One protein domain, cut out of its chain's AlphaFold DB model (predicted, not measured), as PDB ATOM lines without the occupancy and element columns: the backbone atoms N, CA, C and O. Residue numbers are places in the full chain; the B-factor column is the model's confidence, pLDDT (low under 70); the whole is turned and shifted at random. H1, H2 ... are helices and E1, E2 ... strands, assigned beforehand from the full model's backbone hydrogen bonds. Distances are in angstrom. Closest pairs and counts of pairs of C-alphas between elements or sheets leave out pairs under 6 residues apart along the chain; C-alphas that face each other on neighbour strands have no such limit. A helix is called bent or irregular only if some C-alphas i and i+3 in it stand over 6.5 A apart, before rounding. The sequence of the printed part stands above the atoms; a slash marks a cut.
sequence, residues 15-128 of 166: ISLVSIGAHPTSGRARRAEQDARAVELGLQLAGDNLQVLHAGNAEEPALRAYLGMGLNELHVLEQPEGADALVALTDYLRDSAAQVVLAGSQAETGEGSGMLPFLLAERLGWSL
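What this domain is: This is residues 15 to 128 of the 166 residues of the protein "Electron transfer flavoprotein, subunit beta" of Pseudomonas amygdali pv. lachrymans (UniProt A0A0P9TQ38). A twisted sheet of four parallel strands, E5, E4, E1 and E6, forms the middle, with the kinked helix H1 over one face and H3 over the other; H4 packs on H3. At one end of the longest axis E1 runs on into the small hairpin E2 and E3, on which H2 packs. The printed part has 114 residues, with four named helices and six named strands in the order E1 E2 E3 H1 E4 H2 E5 H3 E6 H4, and the class is mixed, helices and strands. It is compact, with a radius of gyration of the C-alphas of 13.2 A and spans of 39 by 30 by 22 A.

Where its parts are: E1, residues 15 to 18, begins at C-alpha 15 (23.860, -39.846, 14.517) and is 9.7 A long. E2, residues 20 to 22, and E3, residues 29 to 31, measure 6.9 A and 7.2 A. H1, residues 33 to 49, spans 21.6 A; it is irregular, with C-alphas 45 and 48 9.5 A apart, and has a kink of 72 degrees near residue 43. E4, residues 51 to 56, spans 16.3 A, H2, residues 61 to 67, 10.9 A, and E5, residues 75 to 78, 9.2 A. H3, residues 85 to 95, spans 15.9 A, E6, residues 100 to 102, 6.5 A, and H4, residues 116 to 124, 12.0 A, ending at C-alpha 124 (11.801, -36.525, 21.009).

How they stand to each other: The sheet E5 E4 E1 E6 is only just strongly twisted, its C-alphas up to 4.1 A off the best plane. Within hydrogen-bond range are N 54 and O 75, 2.9 A apart, across the neighbour strands E5 and E4, N 16 and O 51, 2.8 A apart, across E4 and E1, and N 17 and O 102, 2.8 A apart, across E1 and E6. E4, H2, E5 is a strand-helix-strand unit, two parallel neighbour strands with a helix between, and E5, H3, E6 is a split one, with E4 and E1 between its strands; both crossovers are right-handed. H1 and H3 lie on opposite faces, giving three layers, helices on both faces of a sheet. H1 is 7.8 A over the sheet; its closest C-alphas to E1 are those of Asp 35 and Val 18, 5.3 A apart. H3 is 8.3 A over it, over E4, and runs along the strands only just, at 29.5 degrees to E4 on the local plane. H3 and H4 touch, closest at the C-alphas of Thr 90 and Leu 120, 6.3 A, with a steep tilt of 39 degrees, the same way. In the antiparallel hairpin E2 and E3, N 21 and O 30 are 2.8 A apart, within hydrogen-bond range; the closest C-alphas of E3 and H2 are those of Arg 30 and Ala 62, 4.8 A. Each O i to N i+4 pair is within hydrogen-bond range in H3 and H4, against 11 of 13 in H1 and 0 of 3 in H2, where 4 of 4 O i to N i+3 pairs are.

The domain as a whole: The C-alphas farthest apart are those of Thr 25 and Asp 95, 39.4 A. The printed part has no cut. The link from E6 to H4, residues 103 to 115, is long. Mean pLDDT of the printed part is 89.5, and residues 106 to 113 are under 70.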
ATOM      1  N   ILE A  15      24.457 -38.899  15.463       95.94
ATOM      2  CA  ILE A  15      23.860 -39.846  14.517       95.94
ATOM      3  C   ILE A  15      23.483 -39.100  13.238       95.94
ATOM      4  O   ILE A  15      22.786 -38.091  13.288       95.94
ATOM      5  N   SER A  16      23.907 -39.604  12.081       95.94
ATOM      6  CA  SER A  16      23.438 -39.131  10.777       95.94
ATOM      7  C   SER A  16      22.410 -40.099  10.199       95.94
ATOM      8  O   SER A  16      22.681 -41.293  10.059       95.94
ATOM      9  N   LEU A  17      21.221 -39.593   9.877       96.12
ATOM     10  CA  LEU A  17      20.166 -40.359   9.225       96.12
ATOM     11  C   LEU A  17      20.394 -40.376   7.717       96.12
ATOM     12  O   LEU A  17      20.613 -39.331   7.102       96.12
ATOM     13  N   VAL A  18      20.302 -41.563   7.121       95.19
ATOM     14  CA  VAL A  18      20.481 -41.747   5.679       95.19
ATOM     15  C   VAL A  18      19.329 -42.511   5.043       95.19
ATOM     16  O   VAL A  18      18.751 -43.441   5.611       95.19
ATOM     17  N   SER A  19      19.014 -42.122   3.815       92.44
ATOM     18  CA  SER A  19      17.945 -42.674   3.000       92.44
ATOM     19  C   SER A  19      18.426 -42.995   1.587       92.44
ATOM     20  O   SER A  19      19.551 -42.695   1.171       92.44
ATOM     21  N   ILE A  20      17.551 -43.648   0.833       92.06
ATOM     22  CA  ILE A  20      17.807 -43.997  -0.556       92.06
ATOM     23  C   ILE A  20      17.277 -42.869  -1.429       92.06
ATOM     24  O   ILE A  20      16.093 -42.537  -1.406       92.06
ATOM     25  N   GLY A  21      18.168 -42.263  -2.198       89.06
ATOM     26  CA  GLY A  21      17.822 -41.294  -3.220       89.06
ATOM     27  C   GLY A  21      17.617 -41.943  -4.582       89.06
ATOM     28  O   GLY A  21      17.932 -43.114  -4.804       89.06
ATOM     29  N   ALA A  22      17.149 -41.146  -5.534       88.25
ATOM     30  CA  ALA A  22      17.027 -41.553  -6.927       88.25
ATOM     31  C   ALA A  22      17.760 -40.557  -7.820       88.25
ATOM     32  O   ALA A  22      17.776 -39.350  -7.584       88.25
ATOM     33  N   HIS A  23      18.410 -41.056  -8.868       86.06
ATOM     34  CA  HIS A  23      19.006 -40.180  -9.864       86.06
ATOM     35  C   HIS A  23      17.893 -39.465 -10.653       86.06
ATOM     36  O   HIS A  23      17.070 -40.149 -11.264       86.06
ATOM     37  N   PRO A  24      17.892 -38.122 -10.755       79.31
ATOM     38  CA  PRO A  24      16.758 -37.358 -11.293       79.31
ATOM     39  C   PRO A  24      16.420 -37.712 -12.746       79.31
ATOM     40  O   PRO A  24      15.265 -37.685 -13.151       79.31
ATOM     41  N   THR A  25      17.430 -38.072 -13.541       85.88
ATOM     42  CA  THR A  25      17.241 -38.440 -14.953       85.88
ATOM     43  C   THR A  25      16.958 -39.926 -15.185       85.88
ATOM     44  O   THR A  25      16.248 -40.261 -16.123       85.88
ATOM     45  N   SER A  26      17.543 -40.832 -14.392       87.94
ATOM     46  CA  SER A  26      17.517 -42.277 -14.680       87.94
ATOM     47  C   SER A  26      16.670 -43.084 -13.700       87.94
ATOM     48  O   SER A  26      16.472 -44.272 -13.926       87.94
ATOM     49  N   GLY A  27      16.211 -42.479 -12.600       85.69
ATOM     50  CA  GLY A  27      15.445 -43.142 -11.539       85.69
ATOM     51  C   GLY A  27      16.237 -44.173 -10.732       85.69
ATOM     52  O   GLY A  27      15.702 -44.780  -9.813       85.69
ATOM     53  N   ARG A  28      17.516 -44.391 -11.058       89.19
ATOM     54  CA  ARG A  28      18.355 -45.394 -10.401       89.19
ATOM     55  C   ARG A  28      18.609 -45.016  -8.946       89.19
ATOM     56  O   ARG A  28      18.968 -43.866  -8.678       89.19
ATOM     57  N   ALA A  29      18.495 -45.999  -8.055       90.25
ATOM     58  CA  ALA A  29      18.820 -45.843  -6.645       90.25
ATOM     59  C   ALA A  29      20.263 -45.341  -6.464       90.25
ATOM     60  O   ALA A  29      21.193 -45.766  -7.162       90.25
ATOM     61  N   ARG A  30      20.436 -44.399  -5.541       92.31
ATOM     62  CA  ARG A  30      21.720 -43.811  -5.143       92.31
ATOM     63  C   ARG A  30      21.640 -43.361  -3.686       92.31
ATOM     64  O   ARG A  30      20.552 -43.277  -3.133       92.31
ATOM     65  N   ARG A  31      22.772 -43.004  -3.074       92.50
ATOM     66  CA  ARG A  31      22.739 -42.206  -1.838       92.50
ATOM     67  C   ARG A  31      21.970 -40.904  -2.087       92.50
ATOM     68  O   ARG A  31      22.211 -40.256  -3.112       92.50
ATOM     69  N   ALA A  32      21.072 -40.536  -1.180       91.62
ATOM     70  CA  ALA A  32      20.428 -39.231  -1.212       91.62
ATOM     71  C   ALA A  32      21.486 -38.136  -1.016       91.62
ATOM     72  O   ALA A  32      22.377 -38.245  -0.169       91.62
ATOM     73  N   GLU A  33      21.429 -37.085  -1.830       89.69
ATOM     74  CA  GLU A  33      22.458 -36.049  -1.861       89.69
ATOM     75  C   GLU A  33      22.473 -35.218  -0.579       89.69
ATOM     76  O   GLU A  33      23.536 -34.835  -0.094       89.69
ATOM     77  N   GLN A  34      21.300 -34.943  -0.015       89.12
ATOM     78  CA  GLN A  34      21.206 -34.167   1.218       89.12
ATOM     79  C   GLN A  34      21.706 -34.959   2.425       89.12
ATOM     80  O   GLN A  34      22.446 -34.419   3.244       89.12
ATOM     81  N   ASP A  35      21.393 -36.249   2.482       92.69
ATOM     82  CA  ASP A  35      21.889 -37.133   3.535       92.69
ATOM     83  C   ASP A  35      23.402 -37.327   3.422       92.69
ATOM     84  O   ASP A  35      24.109 -37.334   4.420       92.69
ATOM     85  N   ALA A  36      23.935 -37.406   2.199       93.62
ATOM     86  CA  ALA A  36      25.377 -37.409   1.985       93.62
ATOM     87  C   ALA A  36      26.053 -36.169   2.593       93.62
ATOM     88  O   ALA A  36      27.061 -36.296   3.283       93.62
ATOM     89  N   ARG A  37      25.482 -34.974   2.411       91.44
ATOM     90  CA  ARG A  37      26.015 -33.753   3.040       91.44
ATOM     91  C   ARG A  37      25.918 -33.805   4.568       91.44
ATOM     92  O   ARG A  37      26.840 -33.362   5.248       91.44
ATOM     93  N   ALA A  38      24.840 -34.373   5.110       91.88
ATOM     94  CA  ALA A  38      24.698 -34.592   6.550       91.88
ATOM     95  C   ALA A  38      25.764 -35.562   7.096       91.88
ATOM     96  O   ALA A  38      26.298 -35.340   8.181       91.88
ATOM     97  N   VAL A  39      26.116 -36.611   6.345       95.06
ATOM     98  CA  VAL A  39      27.208 -37.534   6.691       95.06
ATOM     99  C   VAL A  39      28.569 -36.837   6.632       95.06
ATOM    100  O   VAL A  39      29.372 -37.003   7.544       95.06
ATOM    101  N   GLU A  40      28.826 -36.027   5.603       93.31
ATOM    102  CA  GLU A  40      30.070 -35.251   5.481       93.31
ATOM    103  C   GLU A  40      30.270 -34.313   6.678       93.31
ATOM    104  O   GLU A  40      31.349 -34.293   7.269       93.31
ATOM    105  N   LEU A  41      29.219 -33.595   7.087       88.88
ATOM    106  CA  LEU A  41      29.259 -32.764   8.287       88.88
ATOM    107  C   LEU A  41      29.486 -33.610   9.549       88.88
ATOM    108  O   LEU A  41      30.333 -33.274  10.372       88.88
ATOM    109  N   GLY A  42      28.783 -34.735   9.688       91.00
ATOM    110  CA  GLY A  42      28.970 -35.654  10.811       91.00
ATOM    111  C   GLY A  42      30.414 -36.151  10.940       91.00
ATOM    112  O   GLY A  42      30.963 -36.160  12.040       91.00
ATOM    113  N   LEU A  43      31.058 -36.486   9.818       92.25
ATOM    114  CA  LEU A  43      32.451 -36.936   9.776       92.25
ATOM    115  C   LEU A  43      33.421 -35.822  10.186       92.25
ATOM    116  O   LEU A  43      34.395 -36.081  10.885       92.25
ATOM    117  N   GLN A  44      33.151 -34.573   9.802       88.44
ATOM    118  CA  GLN A  44      33.965 -33.425  10.223       88.44
ATOM    119  C   GLN A  44      33.888 -33.165  11.737       88.44
ATOM    120  O   GLN A  44      34.868 -32.699  12.331       88.44
ATOM    121  N   LEU A  45      32.739 -33.464  12.349       84.62
ATOM    122  CA  LEU A  45      32.458 -33.194  13.759       84.62
ATOM    123  C   LEU A  45      32.880 -34.334  14.689       84.62
ATOM    124  O   LEU A  45      33.525 -34.073  15.702       84.62
ATOM    125  N   ALA A  46      32.533 -35.576  14.349       87.69
ATOM    126  CA  ALA A  46      32.726 -36.750  15.203       87.69
ATOM    127  C   ALA A  46      33.813 -37.716  14.700       87.69
ATOM    128  O   ALA A  46      34.223 -38.609  15.445       87.69
ATOM    129  N   GLY A  47      34.302 -37.553  13.463       89.88
ATOM    130  CA  GLY A  47      35.264 -38.473  12.854       89.88
ATOM    131  C   GLY A  47      34.759 -39.915  12.885       89.88
ATOM    132  O   GLY A  47      33.615 -40.188  12.528       89.88
ATOM    133  N   ASP A  48      35.602 -40.822  13.380       89.62
ATOM    134  CA  ASP A  48      35.295 -42.252  13.511       89.62
ATOM    135  C   ASP A  48      34.152 -42.570  14.488       89.62
ATOM    136  O   ASP A  48      33.617 -43.676  14.445       89.62
ATOM    137  N   ASN A  49      33.761 -41.621  15.350       89.12
ATOM    138  CA  ASN A  49      32.650 -41.789  16.292       89.12
ATOM    139  C   ASN A  49      31.281 -41.473  15.670       89.12
ATOM    140  O   ASN A  49      30.267 -41.567  16.363       89.12
ATOM    141  N   LEU A  50      31.226 -41.060  14.397       93.75
ATOM    142  CA  LEU A  50      29.954 -40.836  13.721       93.75
ATOM    143  C   LEU A  50      29.199 -42.160  13.573       93.75
ATOM    144  O   LEU A  50      29.654 -43.074  12.888       93.75
ATOM    145  N   GLN A  51      27.992 -42.208  14.124       95.69
ATOM    146  CA  GLN A  51      27.041 -43.269  13.826       95.69
ATOM    147  C   GLN A  51      26.184 -42.874  12.623       95.69
ATOM    148  O   GLN A  51      25.733 -41.733  12.507       95.69
ATOM    149  N   VAL A  52      25.935 -43.824  11.726       97.19
ATOM    150  CA  VAL A  52      25.065 -43.626  10.563       97.19
ATOM    151  C   VAL A  52      23.951 -44.651  10.595       97.19
ATOM    152  O   VAL A  52      24.216 -45.842  10.742       97.19
ATOM    153  N   LEU A  53      22.715 -44.177  10.460       97.50
ATOM    154  CA  LEU A  53      21.511 -44.969  10.664       97.50
ATOM    155  C   LEU A  53      20.584 -44.880   9.452       97.50
ATOM    156  O   LEU A  53      20.202 -43.794   9.018       97.50
ATOM    157  N   HIS A  54      20.183 -46.039   8.944       96.12
ATOM    158  CA  HIS A  54      19.141 -46.193   7.937       96.12
ATOM    159  C   HIS A  54      17.949 -46.944   8.535       96.12
ATOM    160  O   HIS A  54      18.139 -47.881   9.303       96.12
ATOM    161  N   ALA A  55      16.726 -46.580   8.156       95.06
ATOM    162  CA  ALA A  55      15.527 -47.368   8.438       95.06
ATOM    163  C   ALA A  55      14.937 -47.855   7.108       95.06
ATOM    164  O   ALA A  55      14.465 -47.040   6.314       95.06
ATOM    165  N   GLY A  56      15.002 -49.162   6.845       93.62
ATOM    166  CA  GLY A  56      14.625 -49.724   5.548       93.62
ATOM    167  C   GLY A  56      15.277 -51.070   5.248       93.62
ATOM    168  O   GLY A  56      15.569 -51.849   6.154       93.62
ATOM    169  N   ASN A  57      15.489 -51.356   3.963       93.38
ATOM    170  CA  ASN A  57      16.072 -52.615   3.506       93.38
ATOM    171  C   ASN A  57      17.603 -52.609   3.669       93.38
ATOM    172  O   ASN A  57      18.299 -51.838   3.007       93.38
ATOM    173  N   ALA A  58      18.135 -53.515   4.493       93.69
ATOM    174  CA  ALA A  58      19.576 -53.656   4.707       93.69
ATOM    175  C   ALA A  58      20.341 -54.147   3.466       93.69
ATOM    176  O   ALA A  58      21.539 -53.887   3.333       93.69
ATOM    177  N   GLU A  59      19.664 -54.827   2.541       93.44
ATOM    178  CA  GLU A  59      20.269 -55.341   1.310       93.44
ATOM    179  C   GLU A  59      20.344 -54.298   0.187       93.44
ATOM    180  O   GLU A  59      20.872 -54.595  -0.887       93.44
ATOM    181  N   GLU A  60      19.853 -53.074   0.411       93.25
ATOM    182  CA  GLU A  60      19.820 -52.030  -0.610       93.25
ATOM    183  C   GLU A  60      21.239 -51.650  -1.092       93.25
ATOM    184  O   GLU A  60      22.038 -51.082  -0.334       93.25
ATOM    185  N   PRO A  61      21.580 -51.900  -2.375       92.25
ATOM    186  CA  PRO A  61      22.927 -51.656  -2.883       92.25
ATOM    187  C   PRO A  61      23.383 -50.199  -2.773       92.25
ATOM    188  O   PRO A  61      24.585 -49.949  -2.631       92.25
ATOM    189  N   ALA A  62      22.454 -49.237  -2.827       91.94
ATOM    190  CA  ALA A  62      22.769 -47.818  -2.698       91.94
ATOM    191  C   ALA A  62      23.400 -47.451  -1.340       91.94
ATOM    192  O   ALA A  62      24.179 -46.495  -1.288       91.94
ATOM    193  N   LEU A  63      23.174 -48.236  -0.277       94.31
ATOM    194  CA  LEU A  63      23.781 -48.007   1.041       94.31
ATOM    195  C   LEU A  63      25.313 -48.095   1.011       94.31
ATOM    196  O   LEU A  63      25.999 -47.373   1.735       94.31
ATOM    197  N   ARG A  64      25.881 -48.905   0.105       93.75
ATOM    198  CA  ARG A  64      27.343 -49.037  -0.055       93.75
ATOM    199  C   ARG A  64      28.017 -47.719  -0.431       93.75
ATOM    200  O   ARG A  64      29.193 -47.528  -0.128       93.75
ATOM    201  N   ALA A  65      27.289 -46.807  -1.075       94.69
ATOM    202  CA  ALA A  65      27.817 -45.496  -1.429       94.69
ATOM    203  C   ALA A  65      28.090 -44.618  -0.196       94.69
ATOM    204  O   ALA A  65      28.978 -43.773  -0.267       94.69
ATOM    205  N   TYR A  66      27.378 -44.826   0.919       95.62
ATOM    206  CA  TYR A  66      27.662 -44.140   2.183       95.62
ATOM    207  C   TYR A  66      28.924 -44.685   2.851       95.62
ATOM    208  O   TYR A  66      29.764 -43.905   3.284       95.62
ATOM    209  N   LEU A  67      29.119 -46.008   2.860       93.19
ATOM    210  CA  LEU A  67      30.343 -46.621   3.402       93.19
ATOM    211  C   LEU A  67      31.608 -46.097   2.701       93.19
ATOM    212  O   LEU A  67      32.626 -45.845   3.339       93.19
ATOM    213  N   GLY A  68      31.523 -45.834   1.392       93.62
ATOM    214  CA  GLY A  68      32.606 -45.228   0.609       93.62
ATOM    215  C   GLY A  68      32.982 -43.788   0.994       93.62
ATOM    216  O   GLY A  68      33.924 -43.250   0.418       93.62
ATOM    217  N   MET A  69      32.276 -43.159   1.939       94.75
ATOM    218  CA  MET A  69      32.543 -41.793   2.412       94.75
ATOM    219  C   MET A  69      33.542 -41.735   3.576       94.75
ATOM    220  O   MET A  69      33.870 -40.643   4.029       94.75
ATOM    221  N   GLY A  70      34.032 -42.887   4.047       91.38
ATOM    222  CA  GLY A  70      34.920 -42.978   5.210       91.38
ATOM    223  C   GLY A  70      34.208 -43.397   6.496       91.38
ATOM    224  O   GLY A  70      34.702 -43.109   7.578       91.38
ATOM    225  N   LEU A  71      33.050 -44.056   6.384       92.81
ATOM    226  CA  LEU A  71      32.347 -44.638   7.526       92.81
ATOM    227  C   LEU A  71      32.945 -45.999   7.882       92.81
ATOM    228  O   LEU A  71      33.193 -46.815   6.993       92.81
ATOM    229  N   ASN A  72      33.091 -46.269   9.177       88.75
ATOM    230  CA  ASN A  72      33.476 -47.594   9.667       88.75
ATOM    231  C   ASN A  72      32.320 -48.596   9.533       88.75
ATOM    232  O   ASN A  72      32.528 -49.757   9.180       88.75
ATOM    233  N   GLU A  73      31.096 -48.130   9.775       93.69
ATOM    234  CA  GLU A  73      29.882 -48.932   9.734       93.69
ATOM    235  C   GLU A  73      28.653 -48.084   9.387       93.69
ATOM    236  O   GLU A  73      28.666 -46.855   9.469       93.69
ATOM    237  N   LEU A  74      27.585 -48.765   8.974       95.94
ATOM    238  CA  LEU A  74      26.262 -48.197   8.748       95.94
ATOM    239  C   LEU A  74      25.255 -49.147   9.387       95.94
ATOM    240  O   LEU A  74      25.213 -50.330   9.048       95.94
ATOM    241  N   HIS A  75      24.471 -48.634  10.328       96.88
ATOM    242  CA  HIS A  75      23.461 -49.396  11.047       96.88
ATOM    243  C   HIS A  75      22.144 -49.332  10.288       96.88
ATOM    244  O   HIS A  75      21.740 -48.268   9.814       96.88
ATOM    245  N   VAL A  76      21.463 -50.470  10.182       97.19
ATOM    246  CA  VAL A  76      20.159 -50.549   9.525       97.19
ATOM    247  C   VAL A  76      19.127 -51.059  10.517       97.19
ATOM    248  O   VAL A  76      19.231 -52.176  11.017       97.19
ATOM    249  N   LEU A  77      18.110 -50.242  10.771       96.50
ATOM    250  CA  LEU A  77      16.854 -50.687  11.352       96.50
ATOM    251  C   LEU A  77      16.053 -51.316  10.223       96.50
ATOM    252  O   LEU A  77      15.502 -50.613   9.375       96.50
ATOM    253  N   GLU A  78      16.044 -52.643  10.174       95.88
ATOM    254  CA  GLU A  78      15.349 -53.365   9.118       95.88
ATOM    255  C   GLU A  78      13.847 -53.078   9.202       95.88
ATOM    256  O   GLU A  78      13.231 -53.242  10.258       95.88
ATOM    257  N   GLN A  79      13.267 -52.577   8.111       94.25
ATOM    258  CA  GLN A  79      11.854 -52.214   8.031       94.25
ATOM    259  C   GLN A  79      11.226 -52.802   6.765       94.25
ATOM    260  O   GLN A  79      11.863 -52.783   5.706       94.25
ATOM    261  N   PRO A  80       9.976 -53.297   6.835       89.88
ATOM    262  CA  PRO A  80       9.271 -53.737   5.643       89.88
ATOM    263  C   PRO A  80       8.989 -52.556   4.706       89.88
ATOM    264  O   PRO A  80       8.903 -51.401   5.128       89.88
ATOM    265  N   GLU A  81       8.819 -52.851   3.419       84.88
ATOM    266  CA  GLU A  81       8.467 -51.839   2.424       84.88
ATOM    267  C   GLU A  81       7.162 -51.123   2.813       84.88
ATOM    268  O   GLU A  81       6.166 -51.756   3.166       84.88
ATOM    269  N   GLY A  82       7.176 -49.788   2.771       82.38
ATOM    270  CA  GLY A  82       6.032 -48.955   3.151       82.38
ATOM    271  C   GLY A  82       5.822 -48.778   4.660       82.38
ATOM    272  O   GLY A  82       4.839 -48.150   5.051       82.38
ATOM    273  N   ALA A  83       6.710 -49.301   5.511       87.25
ATOM    274  CA  ALA A  83       6.679 -49.010   6.941       87.25
ATOM    275  C   ALA A  83       6.952 -47.528   7.234       87.25
ATOM    276  O   ALA A  83       7.745 -46.874   6.553       87.25
ATOM    277  N   ASP A  84       6.338 -47.019   8.304       87.62
ATOM    278  CA  ASP A  84       6.631 -45.681   8.809       87.62
ATOM    279  C   ASP A  84       7.969 -45.678   9.567       87.62
ATOM    280  O   ASP A  84       8.049 -46.022  10.751       87.62
ATOM    281  N   ALA A  85       9.024 -45.249   8.872       89.69
ATOM    282  CA  ALA A  85      10.364 -45.114   9.431       89.69
ATOM    283  C   ALA A  85      10.414 -44.195  10.664       89.69
ATOM    284  O   ALA A  85      11.285 -44.370  11.516       89.69
ATOM    285  N   LEU A  86       9.487 -43.238  10.800       91.50
ATOM    286  CA  LEU A  86       9.480 -42.296  11.916       91.50
ATOM    287  C   LEU A  86       9.316 -43.006  13.262       91.50
ATOM    288  O   LEU A  86       9.932 -42.587  14.240       91.50
ATOM    289  N   VAL A  87       8.498 -44.062  13.331       92.06
ATOM    290  CA  VAL A  87       8.292 -44.826  14.572       92.06
ATOM    291  C   VAL A  87       9.594 -45.506  14.987       92.06
ATOM    292  O   VAL A  87      10.100 -45.227  16.071       92.06
ATOM    293  N   ALA A  88      10.187 -46.301  14.092       94.25
ATOM    294  CA  ALA A  88      11.423 -47.033  14.369       94.25
ATOM    295  C   ALA A  88      12.592 -46.102  14.733       94.25
ATOM    296  O   ALA A  88      13.331 -46.373  15.677       94.25
ATOM    297  N   LEU A  89      12.733 -44.981  14.019       95.50
ATOM    298  CA  LEU A  89      13.764 -43.982  14.303       95.50
ATOM    299  C   LEU A  89      13.537 -43.286  15.649       95.50
ATOM    300  O   LEU A  89      14.498 -43.060  16.377       95.50
ATOM    301  N   THR A  90      12.288 -42.954  15.994       95.62
ATOM    302  CA  THR A  90      11.974 -42.330  17.292       95.62
ATOM    303  C   THR A  90      12.348 -43.263  18.440       95.62
ATOM    304  O   THR A  90      13.000 -42.824  19.384       95.62
ATOM    305  N   ASP A  91      11.949 -44.532  18.357       95.06
ATOM    306  CA  ASP A  91      12.205 -45.514  19.412       95.06
ATOM    307  C   ASP A  91      13.710 -45.753  19.580       95.06
ATOM    308  O   ASP A  91      14.228 -45.652  20.689       95.06
ATOM    309  N   TYR A  92      14.436 -45.942  18.472       96.38
ATOM    310  CA  TYR A  92      15.890 -46.096  18.510       96.38
ATOM    311  C   TYR A  92      16.590 -44.882  19.132       96.38
ATOM    312  O   TYR A  92      17.476 -45.036  19.968       96.38
ATOM    313  N   LEU A  93      16.201 -43.666  18.738       95.44
ATOM    314  CA  LEU A  93      16.865 -42.451  19.209       95.44
ATOM    315  C   LEU A  93      16.600 -42.162  20.685       95.44
ATOM    316  O   LEU A  93      17.506 -41.671  21.355       95.44
ATOM    317  N   ARG A  94      15.416 -42.507  21.209       93.88
ATOM    318  CA  ARG A  94      15.102 -42.379  22.644       93.88
ATOM    319  C   ARG A  94      16.000 -43.234  23.528       93.88
ATOM    320  O   ARG A  94      16.364 -42.792  24.612       93.88
ATOM    321  N   ASP A  95      16.340 -44.427  23.056       92.56
ATOM    322  CA  ASP A  95      17.185 -45.371  23.789       92.56
ATOM    323  C   ASP A  95      18.683 -45.182  23.479       92.56
ATOM    324  O   ASP A  95      19.545 -45.813  24.097       92.56
ATOM    325  N   SER A  96      19.010 -44.306  22.526       91.62
ATOM    326  CA  SER A  96      20.383 -43.978  22.152       91.62
ATOM    327  C   SER A  96      20.998 -42.922  23.076       91.62
ATOM    328  O   SER A  96      20.305 -42.141  23.719       91.62
ATOM    329  N   ALA A  97      22.330 -42.836  23.082       88.31
ATOM    330  CA  ALA A  97      23.059 -41.756  23.751       88.31
ATOM    331  C   ALA A  97      23.241 -40.508  22.861       88.31
ATOM    332  O   ALA A  97      24.097 -39.671  23.155       88.31
ATOM    333  N   ALA A  98      22.519 -40.418  21.739       90.56
ATOM    334  CA  ALA A  98      22.696 -39.345  20.771       90.56
ATOM    335  C   ALA A  98      22.310 -37.990  21.363       90.56
ATOM    336  O   ALA A  98      21.271 -37.846  21.990       90.56
ATOM    337  N   GLN A  99      23.154 -36.995  21.109       87.00
ATOM    338  CA  GLN A  99      22.932 -35.599  21.501       87.00
ATOM    339  C   GLN A  99      22.603 -34.727  20.285       87.00
ATOM    340  O   GLN A  99      22.006 -33.657  20.404       87.00
ATOM    341  N   VAL A 100      23.028 -35.169  19.096       89.50
ATOM    342  CA  VAL A 100      22.784 -34.491  17.825       89.50
ATOM    343  C   VAL A 100      22.372 -35.524  16.789       89.50
ATOM    344  O   VAL A 100      23.055 -36.528  16.587       89.50
ATOM    345  N   VAL A 101      21.275 -35.239  16.093       93.94
ATOM    346  CA  VAL A 101      20.850 -35.983  14.908       93.94
ATOM    347  C   VAL A 101      20.960 -35.072  13.694       93.94
ATOM    348  O   VAL A 101      20.391 -33.983  13.665       93.94
ATOM    349  N   LEU A 102      21.706 -35.526  12.691       93.12
ATOM    350  CA  LEU A 102      21.834 -34.874  11.395       93.12
ATOM    351  C   LEU A 102      20.932 -35.597  10.394       93.12
ATOM    352  O   LEU A 102      20.954 -36.821  10.312       93.12
ATOM    353  N   ALA A 103      20.148 -34.852   9.622       91.69
ATOM    354  CA  ALA A 103      19.275 -35.409   8.595       91.69
ATOM    355  C   ALA A 103      19.254 -34.496   7.367       91.69
ATOM    356  O   ALA A 103      19.373 -33.273   7.493       91.69
ATOM    357  N   GLY A 104      19.074 -35.078   6.178       86.00
ATOM    358  CA  GLY A 104      18.742 -34.304   4.990       86.00
ATOM    359  C   GLY A 104      17.430 -33.541   5.183       86.00
ATOM    360  O   GLY A 104      16.515 -33.994   5.872       86.00
ATOM    361  N   SER A 105      17.325 -32.356   4.577       73.19
ATOM    362  CA  SER A 105      16.121 -31.527   4.708       73.19
ATOM    363  C   SER A 105      14.887 -32.144   4.041       73.19
ATOM    364  O   SER A 105      13.774 -31.880   4.485       73.19
ATOM    365  N   GLN A 106      15.072 -32.962   3.000       69.69
ATOM    366  CA  GLN A 106      14.029 -33.712   2.310       69.69
ATOM    367  C   GLN A 106      14.559 -35.040   1.756       69.69
ATOM    368  O   GLN A 106      15.660 -35.108   1.210       69.69
ATOM    369  N   ALA A 107      13.723 -36.077   1.842       67.12
ATOM    370  CA  ALA A 107      13.954 -37.341   1.155       67.12
ATOM    371  C   ALA A 107      13.694 -37.184  -0.352       67.12
ATOM    372  O   ALA A 107      12.727 -36.542  -0.762       67.12
ATOM    373  N   GLU A 108      14.543 -37.793  -1.181       66.06
ATOM    374  CA  GLU A 108      14.399 -37.768  -2.647       66.06
ATOM    375  C   GLU A 108      13.439 -38.850  -3.172       66.06
ATOM    376  O   GLU A 108      12.985 -38.780  -4.313       66.06
ATOM    377  N   THR A 109      13.153 -39.868  -2.356       58.56
ATOM    378  CA  THR A 109      12.224 -40.965  -2.660       58.56
ATOM    379  C   THR A 109      11.311 -41.241  -1.457       58.56
ATOM    380  O   THR A 109      11.589 -40.784  -0.347       58.56
ATOM    381  N   GLY A 110      10.193 -41.949  -1.665       60.00
ATOM    382  CA  GLY A 110       9.159 -42.159  -0.638       60.00
ATOM    383  C   GLY A 110       8.169 -40.993  -0.547       60.00
ATOM    384  O   GLY A 110       7.958 -40.292  -1.536       60.00
ATOM    385  N   GLU A 111       7.556 -40.764   0.624       57.38
ATOM    386  CA  GLU A 111       6.588 -39.663   0.802       57.38
ATOM    387  C   GLU A 111       7.182 -38.278   0.493       57.38
ATOM    388  O   GLU A 111       6.425 -37.346   0.229       57.38
ATOM    389  N   GLY A 112       8.517 -38.123   0.504       58.28
ATOM    390  CA  GLY A 112       9.212 -36.928  -0.000       58.28
ATOM    391  C   GLY A 112       8.813 -35.616   0.685       58.28
ATOM    392  O   GLY A 112       9.147 -34.532   0.217       58.28
ATOM    393  N   SER A 113       8.084 -35.698   1.799       64.94
ATOM    394  CA  SER A 113       7.417 -34.558   2.427       64.94
ATOM    395  C   SER A 113       8.399 -33.609   3.111       64.94
ATOM    396  O   SER A 113       8.071 -32.457   3.373       64.94
ATOM    397  N   GLY A 114       9.618 -34.077   3.409       76.81
ATOM    398  CA  GLY A 114      10.585 -33.340   4.226       76.81
ATOM    399  C   GLY A 114      10.175 -33.198   5.689       76.81
ATOM    400  O   GLY A 114      10.819 -32.470   6.433       76.81
ATOM    401  N   MET A 115       9.108 -33.884   6.113       86.06
ATOM    402  CA  MET A 115       8.549 -33.727   7.455       86.06
ATOM    403  C   MET A 115       9.262 -34.567   8.510       86.06
ATOM    404  O   MET A 115       9.148 -34.259   9.692       86.06
ATOM    405  N   LEU A 116      10.011 -35.599   8.109       88.62
ATOM    406  CA  LEU A 116      10.645 -36.533   9.042       88.62
ATOM    407  C   LEU A 116      11.497 -35.820  10.108       88.62
ATOM    408  O   LEU A 116      11.239 -36.075  11.282       88.62
ATOM    409  N   PRO A 117      12.420 -34.888   9.781       90.00
ATOM    410  CA  PRO A 117      13.207 -34.199  10.809       90.00
ATOM    411  C   PRO A 117      12.348 -33.403  11.802       90.00
ATOM    412  O   PRO A 117      12.633 -33.393  12.998       90.00
ATOM    413  N   PHE A 118      11.268 -32.775  11.327       90.38
ATOM    414  CA  PHE A 118      10.356 -31.987  12.162       90.38
ATOM    415  C   PHE A 118       9.562 -32.874  13.122       90.38
ATOM    416  O   PHE A 118       9.503 -32.593  14.317       90.38
ATOM    417  N   LEU A 119       8.992 -33.965  12.608       91.94
ATOM    418  CA  LEU A 119       8.210 -34.908  13.404       91.94
ATOM    419  C   LEU A 119       9.083 -35.658  14.415       91.94
ATOM    420  O   LEU A 119       8.636 -35.960  15.520       91.94
ATOM    421  N   LEU A 120      10.334 -35.945  14.054       92.56
ATOM    422  CA  LEU A 120      11.301 -36.568  14.950       92.56
ATOM    423  C   LEU A 120      11.638 -35.636  16.119       92.56
ATOM    424  O   LEU A 120      11.555 -36.050  17.272       92.56
ATOM    425  N   ALA A 121      11.940 -34.366  15.827       92.38
ATOM    426  CA  ALA A 121      12.206 -33.356  16.848       92.38
ATOM    427  C   ALA A 121      11.006 -33.176  17.792       92.38
ATOM    428  O   ALA A 121      11.180 -33.180  19.010       92.38
ATOM    429  N   GLU A 122       9.786 -33.116  17.250       94.00
ATOM    430  CA  GLU A 122       8.555 -33.042  18.045       94.00
ATOM    431  C   GLU A 122       8.393 -34.258  18.974       94.00
ATOM    432  O   GLU A 122       8.157 -34.096  20.171       94.00
ATOM    433  N   ARG A 123       8.568 -35.484  18.459       94.56
ATOM    434  CA  ARG A 123       8.395 -36.725  19.239       94.56
ATOM    435  C   ARG A 123       9.471 -36.946  20.301       94.56
ATOM    436  O   ARG A 123       9.193 -37.601  21.313       94.56
ATOM    437  N   LEU A 124      10.686 -36.460  20.062       93.50
ATOM    438  CA  LEU A 124      11.801 -36.525  21.009       93.50
ATOM    439  C   LEU A 124      11.797 -35.348  21.998       93.50
ATOM    440  O   LEU A 124      12.459 -35.421  23.027       93.50
ATOM    441  N   GLY A 125      11.042 -34.281  21.712       92.62
ATOM    442  CA  GLY A 125      11.099 -33.033  22.475       92.62
ATOM    443  C   GLY A 125      12.422 -32.284  22.284       92.62
ATOM    444  O   GLY A 125      12.861 -31.574  23.185       92.62
ATOM    445  N   TRP A 126      13.081 -32.478  21.140       92.38
ATOM    446  CA  TRP A 126      14.398 -31.917  20.833       92.38
ATOM    447  C   TRP A 126      14.296 -30.613  20.037       92.38
ATOM    448  O   TRP A 126      13.328 -30.371  19.314       92.38
ATOM    449  N   SER A 127      15.332 -29.778  20.132       88.88
ATOM    450  CA  SER A 127      15.451 -28.568  19.314       88.88
ATOM    451  C   SER A 127      15.737 -28.921  17.851       88.88
ATOM    452  O   SER A 127      16.632 -29.714  17.566       88.88
ATOM    453  N   LEU A 128      15.035 -28.274  16.916       88.62
ATOM    454  CA  LEU A 128      15.289 -28.402  15.479       88.62
ATOM    455  C   LEU A 128      15.996 -27.154  14.940       88.62
ATOM    456  O   LEU A 128      15.511 -26.036  15.116       88.62
TER     457      LEU A 128